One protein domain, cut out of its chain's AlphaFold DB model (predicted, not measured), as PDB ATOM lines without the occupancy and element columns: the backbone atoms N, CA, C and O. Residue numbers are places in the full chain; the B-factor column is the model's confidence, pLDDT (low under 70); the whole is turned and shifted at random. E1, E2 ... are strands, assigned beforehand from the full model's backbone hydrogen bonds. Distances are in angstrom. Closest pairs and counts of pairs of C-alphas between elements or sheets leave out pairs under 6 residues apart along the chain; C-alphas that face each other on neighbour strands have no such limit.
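AT A GLANCE: This is residues 11 to 85 of the 371 residues of the protein "Glycoside hydrolase family 19 protein" of Pedobacter sp. CJ43 (UniProt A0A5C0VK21). A long, narrow, twisted ribbon of strands: E3 and E4 form one long hairpin that runs most of its length, and the shorter E1 and E2 pair one after the other along the side of E3 away from E4. The link between E3 and E4, residues 53 to 61, is at one end of the ribbon, and the tight turn between E2 and E3 is at the other. The printed part has 75 residues with no named helix and four named strands, which follow one another along the chain as E1, then E2, then E3, then E4; the class is all strand, and in the one branched sheet E3 is the antiparallel neighbour of E1, of E2 and of E4, with E2, E3 and E4 a meander, each strand the antiparallel neighbour of the one before. The whole is extended, with a radius of gyration of the C-alphas of 21.5 A, and its outline is a rod spanning 72 by 15 by 14 A.

IN THESE COORDINATES: E3, residues 33 to 52, measures 58.0 A from first to last C-alpha and begins at C-alpha 33 at (-114.104, -8.715, -3.811). E4, residues 62 to 84, is the longest strand by residues and measures 60.6 A, ending at C-alpha 84 at (-115.780, -12.602, -3.248). E2, residues 21 to 30, measures 24.4 A and bends by 66 degrees at residue 27. E1, residues 11 to 17, measures 19.6 A and begins at C-alpha 11 at (-76.196, 20.845, 13.176).

HOW THE PARTS SIT: E3 has three neighbours in the branched sheet, while E1, E2 and E4 are edge strands. E3 and E4 are an antiparallel hairpin, with 175 degrees between their directions; C-alphas 37 and 79 face each other at 4.0 A, and N 42 and O 73 are within hydrogen-bond range at 2.8 A. E4 lies beside residues 33 to 52 of E3, on the other side from E1 and E2. E2 and E3 are also an antiparallel hairpin, at 147 degrees, with E2 beside residues 33 to 41; C-alphas 22 and 40 face each other at 4.5 A, and N 28 and O 35 are 2.8 A apart, within hydrogen-bond range. E1 lies beside residues 44 to 50 of E3, antiparallel at 153 degrees; C-alphas 15 and 46 face each other at 4.7 A, and N 47 and O 14 are within hydrogen-bond range at 2.8 A. E1 and E2 are apart, and the pairing along E3 is staggered.

THE WHOLE: The two C-alphas farthest apart are those of Pro 58 and Ile 85, at 72.6 A. The printed part has no cut. The links E1 to E2 and E2 to E3 are tight, the link E3 to E4 is short, and no link is long. The mean pLDDT of the printed part is 71.6, and 29 residues are under 70: residues 11 to 13, 27 to 35, 52 to 61, 75 to 76 and 81 to 85.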
ATOM      1  N   LYS A  11     -75.325  21.934  13.620       62.75
ATOM      2  CA  LYS A  11     -76.196  20.845  13.176       62.75
ATOM      3  C   LYS A  11     -75.633  20.254  11.895       62.75
ATOM      4  O   LYS A  11     -75.445  20.969  10.914       62.75
ATOM      5  N   SER A  12     -75.375  18.952  11.901       69.56
ATOM      6  CA  SER A  12     -75.112  18.196  10.676       69.56
ATOM      7  C   SER A  12     -76.186  17.144  10.504       69.56
ATOM      8  O   SER A  12     -76.495  16.443  11.467       69.56
ATOM      9  N   SER A  13     -76.685  16.995   9.285       69.81
ATOM     10  CA  SER A  13     -77.628  15.948   8.935       69.81
ATOM     11  C   SER A  13     -77.001  14.895   8.031       69.81
ATOM     12  O   SER A  13     -76.247  15.215   7.110       69.81
ATOM     13  N   LYS A  14     -77.339  13.626   8.273       77.31
ATOM     14  CA  LYS A  14     -77.092  12.532   7.329       77.31
ATOM     15  C   LYS A  14     -78.389  11.814   7.017       77.31
ATOM     16  O   LYS A  14     -79.176  11.522   7.907       77.31
ATOM     17  N   PHE A  15     -78.593  11.524   5.742       76.31
ATOM     18  CA  PHE A  15     -79.768  10.805   5.285       76.31
ATOM     19  C   PHE A  15     -79.528   9.297   5.321       76.31
ATOM     20  O   PHE A  15     -78.496   8.821   4.841       76.31
ATOM     21  N   ARG A  16     -80.489   8.547   5.861       77.12
ATOM     22  CA  ARG A  16     -80.432   7.089   5.970       77.12
ATOM     23  C   ARG A  16     -81.772   6.474   5.577       77.12
ATOM     24  O   ARG A  16     -82.819   6.890   6.064       77.12
ATOM     25  N   LYS A  17     -81.727   5.444   4.732       82.06
ATOM     26  CA  LYS A  17     -82.884   4.593   4.416       82.06
ATOM     27  C   LYS A  17     -82.877   3.379   5.347       82.06
ATOM     28  O   LYS A  17     -81.827   2.739   5.480       82.06
ATOM     29  N   LYS A  18     -84.000   3.056   5.994       82.56
ATOM     30  CA  LYS A  18     -84.159   1.752   6.669       82.56
ATOM     31  C   LYS A  18     -84.523   0.663   5.644       82.56
ATOM     32  O   LYS A  18     -84.912   0.998   4.528       82.56
ATOM     33  N   PRO A  19     -84.347  -0.632   5.954       82.25
ATOM     34  CA  PRO A  19     -84.854  -1.701   5.096       82.25
ATOM     35  C   PRO A  19     -86.373  -1.589   4.902       82.25
ATOM     36  O   PRO A  19     -87.059  -0.999   5.738       82.25
ATOM     37  N   LYS A  20     -86.886  -2.175   3.817       81.12
ATOM     38  CA  LYS A  20     -88.327  -2.251   3.547       81.12
ATOM     39  C   LYS A  20     -89.069  -2.902   4.721       81.12
ATOM     40  O   LYS A  20     -88.652  -3.952   5.206       81.12
ATOM     41  N   ALA A  21     -90.168  -2.286   5.140       78.50
ATOM     42  CA  ALA A  21     -91.088  -2.789   6.152       78.50
ATOM     43  C   ALA A  21     -92.496  -2.951   5.558       78.50
ATOM     44  O   ALA A  21     -92.834  -2.282   4.585       78.50
ATOM     45  N   LYS A  22     -93.320  -3.830   6.143       81.75
ATOM     46  CA  LYS A  22     -94.713  -4.081   5.728       81.75
ATOM     47  C   LYS A  22     -95.691  -3.452   6.720       81.75
ATOM     48  O   LYS A  22     -95.482  -3.552   7.930       81.75
ATOM     49  N   LYS A  23     -96.748  -2.801   6.225       80.44
ATOM     50  CA  LYS A  23     -97.873  -2.308   7.036       80.44
ATOM     51  C   LYS A  23     -99.169  -2.948   6.559       80.44
ATOM     52  O   LYS A  23     -99.522  -2.812   5.391       80.44
ATOM     53  N   ASP A  24     -99.860  -3.610   7.480       77.94
ATOM     54  CA  ASP A  24    -101.199  -4.140   7.247       77.94
ATOM     55  C   ASP A  24    -102.212  -2.986   7.185       77.94
ATOM     56  O   ASP A  24    -102.322  -2.181   8.117       77.94
ATOM     57  N   ASN A  25    -102.912  -2.884   6.057       74.06
ATOM     58  CA  ASN A  25    -103.945  -1.880   5.818       74.06
ATOM     59  C   ASN A  25    -105.362  -2.417   6.070       74.06
ATOM     60  O   ASN A  25    -106.327  -1.672   5.879       74.06
ATOM     61  N   GLY A  26    -105.505  -3.676   6.487       70.25
ATOM     62  CA  GLY A  26    -106.778  -4.336   6.727       70.25
ATOM     63  C   GLY A  26    -107.512  -4.735   5.445       70.25
ATOM     64  O   GLY A  26    -106.939  -4.821   4.357       70.25
ATOM     65  N   ILE A  27    -108.809  -5.021   5.592       66.56
ATOM     66  CA  ILE A  27    -109.673  -5.487   4.501       66.56
ATOM     67  C   ILE A  27    -110.225  -4.290   3.716       66.56
ATOM     68  O   ILE A  27    -110.801  -3.371   4.301       66.56
ATOM     69  N   LYS A  28    -110.088  -4.316   2.389       66.31
ATOM     70  CA  LYS A  28    -110.610  -3.317   1.450       66.31
ATOM     71  C   LYS A  28    -111.558  -3.967   0.449       66.31
ATOM     72  O   LYS A  28    -111.291  -5.059  -0.045       66.31
ATOM     73  N   THR A  29    -112.637  -3.270   0.118       59.12
ATOM     74  CA  THR A  29    -113.551  -3.661  -0.957       59.12
ATOM     75  C   THR A  29    -113.107  -3.024  -2.270       59.12
ATOM     76  O   THR A  29    -112.802  -1.829  -2.320       59.12
ATOM     77  N   LYS A  30    -113.055  -3.819  -3.340       56.66
ATOM     78  CA  LYS A  30    -112.886  -3.334  -4.716       56.66
ATOM     79  C   LYS A  30    -113.804  -4.133  -5.622       56.66
ATOM     80  O   LYS A  30    -113.717  -5.357  -5.601       56.66
ATOM     81  N   ASP A  31    -114.640  -3.424  -6.375       57.97
ATOM     82  CA  ASP A  31    -115.609  -3.892  -7.374       57.97
ATOM     83  C   ASP A  31    -116.447  -5.121  -6.958       57.97
ATOM     84  O   ASP A  31    -117.615  -4.957  -6.624       57.97
ATOM     85  N   THR A  32    -115.870  -6.327  -6.916       52.56
ATOM     86  CA  THR A  32    -116.545  -7.607  -6.609       52.56
ATOM     87  C   THR A  32    -115.851  -8.463  -5.533       52.56
ATOM     88  O   THR A  32    -116.213  -9.622  -5.334       52.56
ATOM     89  N   GLY A  33    -114.860  -7.936  -4.802       53.78
ATOM     90  CA  GLY A  33    -114.104  -8.715  -3.811       53.78
ATOM     91  C   GLY A  33    -113.668  -7.951  -2.561       53.78
ATOM     92  O   GLY A  33    -113.484  -6.731  -2.561       53.78
ATOM     93  N   LEU A  34    -113.479  -8.714  -1.486       59.31
ATOM     94  CA  LEU A  34    -112.817  -8.330  -0.246       59.31
ATOM     95  C   LEU A  34    -111.351  -8.747  -0.331       59.31
ATOM     96  O   LEU A  34    -111.027  -9.923  -0.491       59.31
ATOM     97  N   TYR A  35    -110.460  -7.779  -0.191       66.31
ATOM     98  CA  TYR A  35    -109.022  -7.987  -0.271       66.31
ATOM     99  C   TYR A  35    -108.372  -7.615   1.048       66.31
ATOM    100  O   TYR A  35    -108.660  -6.554   1.595       66.31
ATOM    101  N   HIS A  36    -107.461  -8.445   1.538       73.00
ATOM    102  CA  HIS A  36    -106.555  -8.058   2.608       73.00
ATOM    103  C   HIS A  36    -105.297  -7.468   1.983       73.00
ATOM    104  O   HIS A  36    -104.632  -8.132   1.185       73.00
ATOM    105  N   CYS A  37    -105.001  -6.213   2.303       76.81
ATOM    106  CA  CYS A  37    -103.926  -5.484   1.646       76.81
ATOM    107  C   CYS A  37    -102.817  -5.119   2.625       76.81
ATOM    108  O   CYS A  37    -103.064  -4.558   3.692       76.81
ATOM    109  N   VAL A  38    -101.581  -5.361   2.204       77.12
ATOM    110  CA  VAL A  38    -100.370  -4.984   2.927       77.12
ATOM    111  C   VAL A  38     -99.522  -4.134   1.992       77.12
ATOM    112  O   VAL A  38     -99.277  -4.511   0.851       77.12
ATOM    113  N   THR A  39     -99.072  -2.969   2.448       79.81
ATOM    114  CA  THR A  39     -98.163  -2.131   1.648       79.81
ATOM    115  C   THR A  39     -96.754  -2.220   2.198       79.81
ATOM    116  O   THR A  39     -96.552  -2.141   3.416       79.81
ATOM    117  N   GLU A  40     -95.771  -2.349   1.308       82.50
ATOM    118  CA  GLU A  40     -94.377  -2.158   1.688       82.50
ATOM    119  C   GLU A  40     -94.019  -0.673   1.709       82.50
ATOM    120  O   GLU A  40     -94.519   0.150   0.943       82.50
ATOM    121  N   TYR A  41     -93.115  -0.301   2.600       80.25
ATOM    122  CA  TYR A  41     -92.596   1.050   2.661       80.25
ATOM    123  C   TYR A  41     -91.151   1.079   3.107       80.25
ATOM    124  O   TYR A  41     -90.655   0.184   3.790       80.25
ATOM    125  N   ILE A  42     -90.473   2.148   2.711       82.94
ATOM    126  CA  ILE A  42     -89.150   2.498   3.193       82.94
ATOM    127  C   ILE A  42     -89.265   3.821   3.926       82.94
ATOM    128  O   ILE A  42     -89.666   4.850   3.374       82.94
ATOM    129  N   GLU A  43     -88.863   3.795   5.184       83.94
ATOM    130  CA  GLU A  43     -88.744   4.994   5.988       83.94
ATOM    131  C   GLU A  43     -87.394   5.667   5.761       83.94
ATOM    132  O   GLU A  43     -86.325   5.039   5.782       83.94
ATOM    133  N   HIS A  44     -87.466   6.976   5.565       83.12
ATOM    134  CA  HIS A  44     -86.329   7.829   5.307       83.12
ATOM    135  C   HIS A  44     -86.093   8.704   6.516       83.12
ATOM    136  O   HIS A  44     -86.921   9.544   6.865       83.12
ATOM    137  N   TYR A  45     -84.949   8.500   7.150       80.75
ATOM    138  CA  TYR A  45     -84.569   9.220   8.346       80.75
ATOM    139  C   TYR A  45     -83.469  10.217   8.038       80.75
ATOM    140  O   TYR A  45     -82.592   9.988   7.197       80.75
ATOM    141  N   ILE A  46     -83.499  11.311   8.780       80.94
ATOM    142  CA  ILE A  46     -82.360  12.193   8.939       80.94
ATOM    143  C   ILE A  46     -81.796  11.966  10.326       80.94
ATOM    144  O   ILE A  46     -82.486  12.095  11.331       80.94
ATOM    145  N   GLU A  47     -80.533  11.584  10.382       82.12
ATOM    146  CA  GLU A  47     -79.791  11.647  11.625       82.12
ATOM    147  C   GLU A  47     -79.374  13.100  11.815       82.12
ATOM    148  O   GLU A  47     -78.571  13.628  11.038       82.12
ATOM    149  N   VAL A  48     -79.958  13.759  12.812       80.38
ATOM    150  CA  VAL A  48     -79.594  15.118  13.195       80.38
ATOM    151  C   VAL A  48     -78.590  15.001  14.323       80.38
ATOM    152  O   VAL A  48     -78.912  14.535  15.412       80.38
ATOM    153  N   CYS A  49     -77.359  15.420  14.052       79.88
ATOM    154  CA  CYS A  49     -76.327  15.504  15.069       79.88
ATOM    155  C   CYS A  49     -76.109  16.953  15.465       79.88
ATOM    156  O   CYS A  49     -75.815  17.799  14.614       79.88
ATOM    157  N   GLU A  50     -76.191  17.209  16.759       79.50
ATOM    158  CA  GLU A  50     -75.822  18.468  17.376       79.50
ATOM    159  C   GLU A  50     -74.426  18.312  17.978       79.50
ATOM    160  O   GLU A  50     -74.102  17.315  18.624       79.50
ATOM    161  N   THR A  51     -73.558  19.279  17.698       73.50
ATOM    162  CA  THR A  51     -72.230  19.356  18.315       73.50
ATOM    163  C   THR A  51     -72.158  20.596  19.171       73.50
ATOM    164  O   THR A  51     -72.528  21.681  18.718       73.50
ATOM    165  N   VAL A  52     -71.686  20.415  20.399       69.44
ATOM    166  CA  VAL A  52     -71.451  21.491  21.354       69.44
ATOM    167  C   VAL A  52     -69.948  21.547  21.606       69.44
ATOM    168  O   VAL A  52     -69.328  20.535  21.931       69.44
ATOM    169  N   ASP A  53     -69.344  22.720  21.425       66.75
ATOM    170  CA  ASP A  53     -67.929  22.922  21.741       66.75
ATOM    171  C   ASP A  53     -67.733  22.770  23.259       66.75
ATOM    172  O   ASP A  53     -68.438  23.414  24.034       66.75
ATOM    173  N   ASP A  54     -66.789  21.946  23.712       62.91
ATOM    174  CA  ASP A  54     -66.470  21.774  25.137       62.91
ATOM    175  C   ASP A  54     -64.966  22.015  25.366       62.91
ATOM    176  O   ASP A  54     -64.150  21.205  24.929       62.91
ATOM    177  N   PRO A  55     -64.571  23.149  25.973       61.06
ATOM    178  CA  PRO A  55     -63.181  23.586  26.052       61.06
ATOM    179  C   PRO A  55     -62.335  22.767  27.030       61.06
ATOM    180  O   PRO A  55     -61.112  22.851  26.959       61.06
ATOM    181  N   ASP A  56     -62.954  21.982  27.915       62.88
ATOM    182  CA  ASP A  56     -62.232  21.181  28.909       62.88
ATOM    183  C   ASP A  56     -61.810  19.802  28.370       62.88
ATOM    184  O   ASP A  56     -61.048  19.076  29.014       62.88
ATOM    185  N   LEU A  57     -62.232  19.448  27.154       58.19
ATOM    186  CA  LEU A  57     -61.730  18.279  26.440       58.19
ATOM    187  C   LEU A  57     -60.521  18.682  25.574       58.19
ATOM    188  O   LEU A  57     -60.659  19.566  24.727       58.19
ATOM    189  N   PRO A  58     -59.337  18.045  25.721       51.22
ATOM    190  CA  PRO A  58     -58.164  18.349  24.900       51.22
ATOM    191  C   PRO A  58     -58.435  17.985  23.426       51.22
ATOM    192  O   PRO A  58     -58.254  16.845  23.009       51.22
ATOM    193  N   GLY A  59     -58.926  18.968  22.656       59.41
ATOM    194  CA  GLY A  59     -59.411  18.845  21.268       59.41
ATOM    195  C   GLY A  59     -60.927  19.071  21.069       59.41
ATOM    196  O   GLY A  59     -61.350  19.292  19.941       59.41
ATOM    197  N   GLY A  60     -61.707  19.060  22.156       63.47
ATOM    198  CA  GLY A  60     -62.889  19.889  22.440       63.47
ATOM    199  C   GLY A  60     -64.105  19.949  21.510       63.47
ATOM    200  O   GLY A  60     -64.362  21.021  20.976       63.47
ATOM    201  N   THR A  61     -64.924  18.886  21.446       65.19
ATOM    202  CA  THR A  61     -66.381  18.939  21.140       65.19
ATOM    203  C   THR A  61     -67.090  17.659  21.623       65.19
ATOM    204  O   THR A  61     -66.546  16.575  21.408       65.19
ATOM    205  N   GLU A  62     -68.313  17.746  22.164       72.25
ATOM    206  CA  GLU A  62     -69.219  16.595  22.377       72.25
ATOM    207  C   GLU A  62     -70.304  16.563  21.281       72.25
ATOM    208  O   GLU A  62     -70.804  17.608  20.852       72.25
ATOM    209  N   ARG A  63     -70.651  15.366  20.784       75.19
ATOM    210  CA  ARG A  63     -71.628  15.156  19.702       75.19
ATOM    211  C   ARG A  63     -72.761  14.248  20.179       75.19
ATOM    212  O   ARG A  63     -72.503  13.092  20.501       75.19
ATOM    213  N   THR A  64     -74.003  14.721  20.108       78.38
ATOM    214  CA  THR A  64     -75.217  13.907  20.297       78.38
ATOM    215  C   THR A  64     -75.989  13.815  18.983       78.38
ATOM    216  O   THR A  64     -76.051  14.781  18.226       78.38
ATOM    217  N   CYS A  65     -76.538  12.641  18.672       78.81
ATOM    218  CA  CYS A  65     -77.293  12.403  17.440       78.81
ATOM    219  C   CYS A  65     -78.614  11.698  17.756       78.81
ATOM    220  O   CYS A  65     -78.634  10.774  18.572       78.81
ATOM    221  N   HIS A  66     -79.693  12.090  17.079       80.56
ATOM    222  CA  HIS A  66     -80.968  11.373  17.088       80.56
ATOM    223  C   HIS A  66     -81.524  11.230  15.668       80.56
ATOM    224  O   HIS A  66     -81.226  12.029  14.779       80.56
ATOM    225  N   GLU A  67     -82.303  10.172  15.440       82.06
ATOM    226  CA  GLU A  67     -82.977   9.940  14.160       82.06
ATOM    227  C   GLU A  67     -84.350  10.628  14.169       82.06
ATOM    228  O   GLU A  67     -85.166  10.383  15.057       82.06
ATOM    229  N   GLU A  68     -84.631  11.447  13.155       81.19
ATOM    230  CA  GLU A  68     -85.969  11.978  12.877       81.19
ATOM    231  C   GLU A  68     -86.489  11.388  11.563       81.19
ATOM    232  O   GLU A  68     -85.783  11.375  10.550       81.19
ATOM    233  N   LEU A  69     -87.720  10.866  11.574       80.69
ATOM    234  CA  LEU A  69     -88.376  10.394  10.356       80.69
ATOM    235  C   LEU A  69     -88.722  11.606   9.489       80.69
ATOM    236  O   LEU A  69     -89.514  12.451   9.894       80.69
ATOM    237  N   LEU A  70     -88.144  11.681   8.293       82.44
ATOM    238  CA  LEU A  70     -88.416  12.756   7.345       82.44
ATOM    239  C   LEU A  70     -89.643  12.455   6.487       82.44
ATOM    240  O   LEU A  70     -90.561  13.265   6.396       82.44
ATOM    241  N   TRP A  71     -89.628  11.305   5.812       73.56
ATOM    242  CA  TRP A  71     -90.716  10.874   4.943       73.56
ATOM    243  C   TRP A  71     -90.734   9.356   4.782       73.56
ATOM    244  O   TRP A  71     -89.765   8.651   5.067       73.56
ATOM    245  N   VAL A  72     -91.865   8.853   4.300       80.19
ATOM    246  CA  VAL A  72     -92.068   7.438   4.003       80.19
ATOM    247  C   VAL A  72     -92.312   7.302   2.507       80.19
ATOM    248  O   VAL A  72     -93.220   7.934   1.971       80.19
ATOM    249  N   GLU A  73     -91.487   6.507   1.832       80.81
ATOM    250  CA  GLU A  73     -91.719   6.118   0.440       80.81
ATOM    251  C   GLU A  73     -92.472   4.784   0.463       80.81
ATOM    252  O   GLU A  73     -91.958   3.792   0.978       80.81
ATOM    253  N   TRP A  74     -93.700   4.768  -0.049       77.06
ATOM    254  CA  TRP A  74     -94.520   3.560  -0.149       77.06
ATOM    255  C   TRP A  74     -94.249   2.870  -1.482       77.06
ATOM    256  O   TRP A  74     -94.219   3.522  -2.527       77.06
ATOM    257  N   PHE A  75     -94.055   1.558  -1.440       63.50
ATOM    258  CA  PHE A  75     -93.751   0.730  -2.595       63.50
ATOM    259  C   PHE A  75     -94.728  -0.429  -2.611       63.50
ATOM    260  O   PHE A  75     -94.682  -1.249  -1.714       63.50
ATOM    261  N   GLU A  76     -95.579  -0.458  -3.632       61.47
ATOM    262  CA  GLU A  76     -96.483  -1.556  -3.989       61.47
ATOM    263  C   GLU A  76     -97.420  -2.057  -2.870       61.47
ATOM    264  O   GLU A  76     -97.041  -2.469  -1.774       61.47
ATOM    265  N   GLU A  77     -98.718  -2.002  -3.159       72.19
ATOM    266  CA  GLU A  77     -99.734  -2.585  -2.292       72.19
ATOM    267  C   GLU A  77    -100.012  -4.013  -2.763       72.19
ATOM    268  O   GLU A  77    -100.597  -4.220  -3.826       72.19
ATOM    269  N   GLU A  78     -99.578  -4.994  -1.973       76.94
ATOM    270  CA  GLU A  78     -99.913  -6.399  -2.181       76.94
ATOM    271  C   GLU A  78    -101.292  -6.644  -1.567       76.94
ATOM    272  O   GLU A  78    -101.460  -6.664  -0.346       76.94
ATOM    273  N   CYS A  79    -102.298  -6.797  -2.420       72.38
ATOM    274  CA  CYS A  79    -103.646  -7.162  -2.012       72.38
ATOM    275  C   CYS A  79    -103.892  -8.630  -2.343       72.38
ATOM    276  O   CYS A  79    -103.837  -9.021  -3.507       72.38
ATOM    277  N   THR A  80    -104.209  -9.424  -1.326       75.06
ATOM    278  CA  THR A  80    -104.634 -10.816  -1.496       75.06
ATOM    279  C   THR A  80    -106.153 -10.865  -1.422       75.06
ATOM    280  O   THR A  80    -106.738 -10.309  -0.491       75.06
ATOM    281  N   LEU A  81    -106.803 -11.483  -2.408       65.00
ATOM    282  CA  LEU A  81    -108.244 -11.720  -2.363       65.00
ATOM    283  C   LEU A  81    -108.536 -12.683  -1.211       65.00
ATOM    284  O   LEU A  81    -107.958 -13.762  -1.152       65.00
ATOM    285  N   ILE A  82    -109.416 -12.285  -0.299       58.97
ATOM    286  CA  ILE A  82    -109.803 -13.104   0.860       58.97
ATOM    287  C   ILE A  82    -111.291 -13.468   0.854       58.97
ATOM    288  O   ILE A  82    -111.743 -14.221   1.708       58.97
ATOM    289  N   GLY A  83    -112.062 -12.933  -0.092       51.22
ATOM    290  CA  GLY A  83    -113.460 -13.291  -0.285       51.22
ATOM    291  C   GLY A  83    -114.061 -12.568  -1.480       51.22
ATOM    292  O   GLY A  83    -113.662 -11.451  -1.800       51.22
ATOM    293  N   VAL A  84    -115.023 -13.198  -2.141       47.91
ATOM    294  CA  VAL A  84    -115.780 -12.602  -3.248       47.91
ATOM    295  C   VAL A  84    -117.110 -12.099  -2.689       47.91
ATOM    296  O   VAL A  84    -117.703 -12.753  -1.829       47.91
ATOM    297  N   ILE A  85    -117.556 -10.918  -3.110       44.50
ATOM    298  CA  ILE A  85    -118.864 -10.382  -2.722       44.50
ATOM    299  C   ILE A  85    -119.859 -10.878  -3.767       44.50
ATOM    300  O   ILE A  85    -119.970 -10.291  -4.840       44.50
TER     301      ILE A  85